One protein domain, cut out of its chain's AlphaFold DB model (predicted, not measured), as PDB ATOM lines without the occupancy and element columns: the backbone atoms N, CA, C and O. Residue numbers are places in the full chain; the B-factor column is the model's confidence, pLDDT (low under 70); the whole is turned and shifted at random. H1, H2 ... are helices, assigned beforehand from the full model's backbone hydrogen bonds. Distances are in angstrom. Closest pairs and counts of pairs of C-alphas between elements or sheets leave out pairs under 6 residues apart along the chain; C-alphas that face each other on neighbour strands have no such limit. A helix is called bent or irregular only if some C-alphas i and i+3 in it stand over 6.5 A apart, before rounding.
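AT A GLANCE: This is residues 104 to 148 of the 189 residues of the protein "MerR family transcriptional regulator" of Olsenella sp. AF21-51 (UniProt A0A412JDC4). The printed part is a helical hairpin with one long and one short helix: H1 runs most of the length and has a kink near residue 126, and after a tight turn the shorter H2 folds back side by side with H1. Together the two make a rod, with C-alphas that span 37 by 17 by 9 A along the three main axes. The printed part has 45 residues with two named helices, H1 then H2, and no named strand; the class is all helix. The whole is only just loose, close to compact, with a radius of gyration of the C-alphas of 11.4 A.

IN THESE COORDINATES: H1 covers residues 105 to 132, from C-alpha 105 at (136.194, 98.442, 104.068) to C-alpha 132 at (108.496, 86.782, 117.812), 33.0 A from first to last C-alpha. It is irregular: C-alphas 123 and 126 are 8.0 A apart, and it has a kink of 75 degrees near residue 126. Gly 133 is the one residue between the helices. H2 covers residues 134 to 146, 18.2 A from first to last C-alpha, and ends with C-alpha 146 at (121.410, 95.743, 104.528).

HOW THE PARTS SIT: H1 and H2 form a helical hairpin, joined by a tight link. They touch, with 10 pairs of C-alphas within 8 A; their closest C-alphas, those of Lys 113 and Arg 145, are 6.2 A apart. Their centres are 9.2 A apart. Their lines stand at a shallow tilt of 17 degrees, and they run opposite ways; the line of H1 is a rough one. In H2 every O i to N i+4 pair is within hydrogen-bond range; in H1 22 of 24 are.

THE WHOLE: The two C-alphas farthest apart, those of Thr 104 and Arg 131, are 37.2 A apart. The C-alphas of Thr 104 and Ser 148, the first and last printed residues, are 14.2 A apart. The printed part has no cut and no long link. The mean pLDDT of the printed part is 88.4; confidence is low, under 70, at residues 104 to 108.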
ATOM      1  N   THR A 104     138.579  94.947 101.741       62.56
ATOM      2  CA  THR A 104     138.033  96.282 101.483       62.56
ATOM      3  C   THR A 104     137.212  96.700 102.709       62.56
ATOM      4  O   THR A 104     136.756  95.844 103.476       62.56
ATOM      5  N   ASN A 105     137.035  98.001 102.948       63.69
ATOM      6  CA  ASN A 105     136.194  98.442 104.068       63.69
ATOM      7  C   ASN A 105     134.806  97.774 104.009       63.69
ATOM      8  O   ASN A 105     134.314  97.310 105.031       63.69
ATOM      9  N   GLU A 106     134.259  97.576 102.805       65.00
ATOM     10  CA  GLU A 106     133.010  96.840 102.573       65.00
ATOM     11  C   GLU A 106     133.058  95.368 103.015       65.00
ATOM     12  O   GLU A 106     132.098  94.873 103.604       65.00
ATOM     13  N   GLU A 107     134.148  94.643 102.752       68.69
ATOM     14  CA  GLU A 107     134.295  93.245 103.177       68.69
ATOM     15  C   GLU A 107     134.459  93.135 104.696       68.69
ATOM     16  O   GLU A 107     133.840  92.266 105.315       68.69
ATOM     17  N   ARG A 108     135.250  94.029 105.314       68.44
ATOM     18  CA  ARG A 108     135.398  94.085 106.783       68.44
ATOM     19  C   ARG A 108     134.061  94.342 107.448       68.44
ATOM     20  O   ARG A 108     133.695  93.652 108.393       68.44
ATOM     21  N   PHE A 109     133.345  95.328 106.927       77.69
ATOM     22  CA  PHE A 109     132.067  95.746 107.462       77.69
ATOM     23  C   PHE A 109     130.999  94.661 107.289       77.69
ATOM     24  O   PHE A 109     130.253  94.371 108.220       77.69
ATOM     25  N   ARG A 110     130.981  93.966 106.144       80.94
ATOM     26  CA  ARG A 110     130.128  92.784 105.941       80.94
ATOM     27  C   ARG A 110     130.415  91.688 106.969       80.94
ATOM     28  O   ARG A 110     129.477  91.171 107.563       80.94
ATOM     29  N   GLY A 111     131.691  91.369 107.200       80.94
ATOM     30  CA  GLY A 111     132.092  90.380 108.205       80.94
ATOM     31  C   GLY A 111     131.697  90.782 109.629       80.94
ATOM     32  O   GLY A 111     131.218  89.948 110.390       80.94
ATOM     33  N   LEU A 112     131.829  92.067 109.968       84.50
ATOM     34  CA  LEU A 112     131.444  92.603 111.273       84.50
ATOM     35  C   LEU A 112     129.931  92.493 111.526       84.50
ATOM     36  O   LEU A 112     129.523  92.092 112.615       84.50
ATOM     37  N   LYS A 113     129.104  92.794 110.517       88.00
ATOM     38  CA  LYS A 113     127.642  92.646 110.605       88.00
ATOM     39  C   LYS A 113     127.217  91.187 110.741       88.00
ATOM     40  O   LYS A 113     126.383  90.882 111.587       88.00
ATOM     41  N   GLU A 114     127.821  90.284 109.968       88.44
ATOM     42  CA  GLU A 114     127.501  88.854 110.063       88.44
ATOM     43  C   GLU A 114     127.894  88.284 111.432       88.44
ATOM     44  O   GLU A 114     127.110  87.573 112.052       88.44
ATOM     45  N   GLN A 115     129.055  88.682 111.963       87.75
ATOM     46  CA  GLN A 115     129.488  88.286 113.303       87.75
ATOM     47  C   GLN A 115     128.537  88.797 114.398       87.75
ATOM     48  O   GLN A 115     128.285  88.095 115.380       87.75
ATOM     49  N   ALA A 116     128.007  90.014 114.255       86.62
ATOM     50  CA  ALA A 116     127.036  90.561 115.198       86.62
ATOM     51  C   ALA A 116     125.704  89.795 115.163       86.62
ATOM     52  O   ALA A 116     125.172  89.465 116.224       86.62
ATOM     53  N   ILE A 117     125.206  89.460 113.966       92.06
ATOM     54  CA  ILE A 117     124.007  88.625 113.786       92.06
ATOM     55  C   ILE A 117     124.222  87.247 114.412       92.06
ATOM     56  O   ILE A 117     123.409  86.814 115.222       92.06
ATOM     57  N   GLU A 118     125.340  86.587 114.105       92.25
ATOM     58  CA  GLU A 118     125.675  85.269 114.651       92.25
ATOM     59  C   GLU A 118     125.759  85.294 116.184       92.25
ATOM     60  O   GLU A 118     125.219  84.422 116.862       92.25
ATOM     61  N   THR A 119     126.394  86.321 116.753       90.44
ATOM     62  CA  THR A 119     126.489  86.481 118.211       90.44
ATOM     63  C   THR A 119     125.104  86.657 118.841       90.44
ATOM     64  O   THR A 119     124.822  86.056 119.880       90.44
ATOM     65  N   ASN A 120     124.229  87.446 118.210       92.06
ATOM     66  CA  ASN A 120     122.859  87.656 118.671       92.06
ATOM     67  C   ASN A 120     122.013  86.378 118.570       92.06
ATOM     68  O   ASN A 120     121.349  86.017 119.536       92.06
ATOM     69  N   GLU A 121     122.082  85.653 117.451       92.25
ATOM     70  CA  GLU A 121     121.392  84.368 117.257       92.25
ATOM     71  C   GLU A 121     121.842  83.319 118.280       92.25
ATOM     72  O   GLU A 121     121.015  82.655 118.902       92.25
ATOM     73  N   ASN A 122     123.147  83.222 118.538       94.25
ATOM     74  CA  ASN A 122     123.681  82.272 119.515       94.25
ATOM     75  C   ASN A 122     123.286  82.610 120.959       94.25
ATOM     76  O   ASN A 122     123.153  81.706 121.783       94.25
ATOM     77  N   THR A 123     123.127  83.896 121.282       93.38
ATOM     78  CA  THR A 123     122.835  84.339 122.655       93.38
ATOM     79  C   THR A 123     121.334  84.409 122.932       93.38
ATOM     80  O   THR A 123     120.890  84.003 124.003       93.38
ATOM     81  N   TYR A 124     120.554  84.911 121.972       92.38
ATOM     82  CA  TYR A 124     119.141  85.261 122.141       92.38
ATOM     83  C   TYR A 124     118.227  84.693 121.047       92.38
ATOM     84  O   TYR A 124     117.011  84.826 121.154       92.38
ATOM     85  N   GLY A 125     118.766  84.058 120.000       93.00
ATOM     86  CA  GLY A 125     117.997  83.631 118.826       93.00
ATOM     87  C   GLY A 125     116.878  82.648 119.156       93.00
ATOM     88  O   GLY A 125     115.755  82.835 118.702       93.00
ATOM     89  N   ALA A 126     117.138  81.654 120.011       94.12
ATOM     90  CA  ALA A 126     116.117  80.686 120.422       94.12
ATOM     91  C   ALA A 126     114.921  81.361 121.126       94.12
ATOM     92  O   ALA A 126     113.776  81.123 120.750       94.12
ATOM     93  N   GLU A 127     115.188  82.248 122.092       94.94
ATOM     94  CA  GLU A 127     114.143  83.000 122.805       94.94
ATOM     95  C   GLU A 127     113.414  83.973 121.867       94.94
ATOM     96  O   GLU A 127     112.185  84.073 121.883       94.94
ATOM     97  N   ALA A 128     114.160  84.680 121.016       94.19
ATOM     98  CA  ALA A 128     113.595  85.636 120.075       94.19
ATOM     99  C   ALA A 128     112.673  84.951 119.056       94.19
ATOM    100  O   ALA A 128     111.587  85.457 118.780       94.19
ATOM    101  N   ARG A 129     113.065  83.783 118.538       95.94
ATOM    102  CA  ARG A 129     112.263  82.998 117.589       95.94
ATOM    103  C   ARG A 129     111.019  82.415 118.245       95.94
ATOM    104  O   ARG A 129     109.945  82.485 117.656       95.94
ATOM    105  N   GLU A 130     111.117  81.937 119.484       95.00
ATOM    106  CA  GLU A 130     109.949  81.477 120.247       95.00
ATOM    107  C   GLU A 130     108.936  82.610 120.485       95.00
ATOM    108  O   GLU A 130     107.727  82.414 120.361       95.00
ATOM    109  N   ARG A 131     109.423  83.815 120.800       95.50
ATOM    110  CA  ARG A 131     108.572  84.945 121.190       95.50
ATOM    111  C   ARG A 131     108.029  85.763 120.016       95.50
ATOM    112  O   ARG A 131     106.929  86.306 120.122       95.50
ATOM    113  N   TYR A 132     108.797  85.890 118.938       92.56
ATOM    114  CA  TYR A 132     108.496  86.782 117.812       92.56
ATOM    115  C   TYR A 132     108.352  86.053 116.467       92.56
ATOM    116  O   TYR A 132     107.847  86.652 115.518       92.56
ATOM    117  N   GLY A 133     108.714  84.769 116.393       95.56
ATOM    118  CA  GLY A 133     108.644  83.949 115.184       95.56
ATOM    119  C   GLY A 133     109.869  84.088 114.280       95.56
ATOM    120  O   GLY A 133     110.546  85.117 114.268       95.56
ATOM    121  N   ASP A 134     110.131  83.042 113.493       93.44
ATOM    122  CA  ASP A 134     111.294  82.971 112.601       93.44
ATOM    123  C   ASP A 134     111.318  84.108 111.575       93.44
ATOM    124  O   ASP A 134     112.325  84.800 111.460       93.44
ATOM    125  N   ASP A 135     110.187  84.387 110.919       94.56
ATOM    126  CA  ASP A 135     110.094  85.434 109.894       94.56
ATOM    127  C   ASP A 135     110.467  86.827 110.429       94.56
ATOM    128  O   ASP A 135     111.080  87.635 109.729       94.56
ATOM    129  N   ALA A 136     110.102  87.133 111.680       93.56
ATOM    130  CA  ALA A 136     110.394  88.428 112.289       93.56
ATOM    131  C   ALA A 136     111.885  88.576 112.616       93.56
ATOM    132  O   ALA A 136     112.458  89.652 112.409       93.56
ATOM    133  N   VAL A 137     112.503  87.499 113.106       93.19
ATOM    134  CA  VAL A 137     113.934  87.447 113.426       93.19
ATOM    135  C   VAL A 137     114.768  87.489 112.147       93.19
ATOM    136  O   VAL A 137     115.688  88.300 112.043       93.19
ATOM    137  N   ASP A 138     114.391  86.719 111.128       94.25
ATOM    138  CA  ASP A 138     115.075  86.710 109.835       94.25
ATOM    139  C   ASP A 138     114.987  88.080 109.152       94.25
ATOM    140  O   ASP A 138     115.998  88.609 108.684       94.25
ATOM    141  N   ALA A 139     113.815  88.727 109.183       94.44
ATOM    142  CA  ALA A 139     113.663  90.088 108.676       94.44
ATOM    143  C   ALA A 139     114.512  91.109 109.454       94.44
ATOM    144  O   ALA A 139     115.020  92.063 108.861       94.44
ATOM    145  N   ALA A 140     114.675  90.947 110.771       92.19
ATOM    146  CA  ALA A 140     115.551  91.807 111.565       92.19
ATOM    147  C   ALA A 140     117.027  91.614 111.184       92.19
ATOM    148  O   ALA A 140     117.728  92.603 110.956       92.19
ATOM    149  N   ASN A 141     117.473  90.368 111.023       93.50
ATOM    150  CA  ASN A 141     118.827  90.046 110.576       93.50
ATOM    151  C   ASN A 141     119.113  90.602 109.175       93.50
ATOM    152  O   ASN A 141     120.167  91.192 108.951       93.50
ATOM    153  N   GLU A 142     118.165  90.491 108.241       93.38
ATOM    154  CA  GLU A 142     118.299  91.064 106.896       93.38
ATOM    155  C   GLU A 142     118.415  92.592 106.918       93.38
ATOM    156  O   GLU A 142     119.243  93.154 106.196       93.38
ATOM    157  N   ARG A 143     117.665  93.289 107.788       91.69
ATOM    158  CA  ARG A 143     117.841  94.743 107.968       91.69
ATOM    159  C   ARG A 143     119.255  95.070 108.422       91.69
ATOM    160  O   ARG A 143     119.861  95.981 107.869       91.69
ATOM    161  N   VAL A 144     119.790  94.303 109.373       90.38
ATOM    162  CA  VAL A 144     121.173  94.468 109.825       90.38
ATOM    163  C   VAL A 144     122.146  94.232 108.670       90.38
ATOM    164  O   VAL A 144     123.007  95.072 108.428       90.38
ATOM    165  N   ARG A 145     121.982  93.163 107.877       90.38
ATOM    166  CA  ARG A 145     122.833  92.908 106.696       90.38
ATOM    167  C   ARG A 145     122.783  94.045 105.677       90.38
ATOM    168  O   ARG A 145     123.825  94.376 105.105       90.38
ATOM    169  N   ALA A 146     121.621  94.663 105.485       90.44
ATOM    170  CA  ALA A 146     121.410  95.743 104.528       90.44
ATOM    171  C   ALA A 146     121.915  97.126 104.990       90.44
ATOM    172  O   ALA A 146     122.023  98.019 104.152       90.44
ATOM    173  N   MET A 147     122.253  97.316 106.273       88.88
ATOM    174  CA  MET A 147     122.717  98.611 106.799       88.88
ATOM    175  C   MET A 147     123.989  99.112 106.109       88.88
ATOM    176  O   MET A 147     124.911  98.329 105.834       88.88
ATOM    177  N   SER A 148     124.060 100.426 105.885       88.44
ATOM    178  CA  SER A 148     125.300 101.107 105.509       88.44
ATOM    179  C   SER A 148     126.229 101.286 106.718       88.44
ATOM    180  O   SER A 148     125.834 101.061 107.862       88.44
TER     181      SER A 148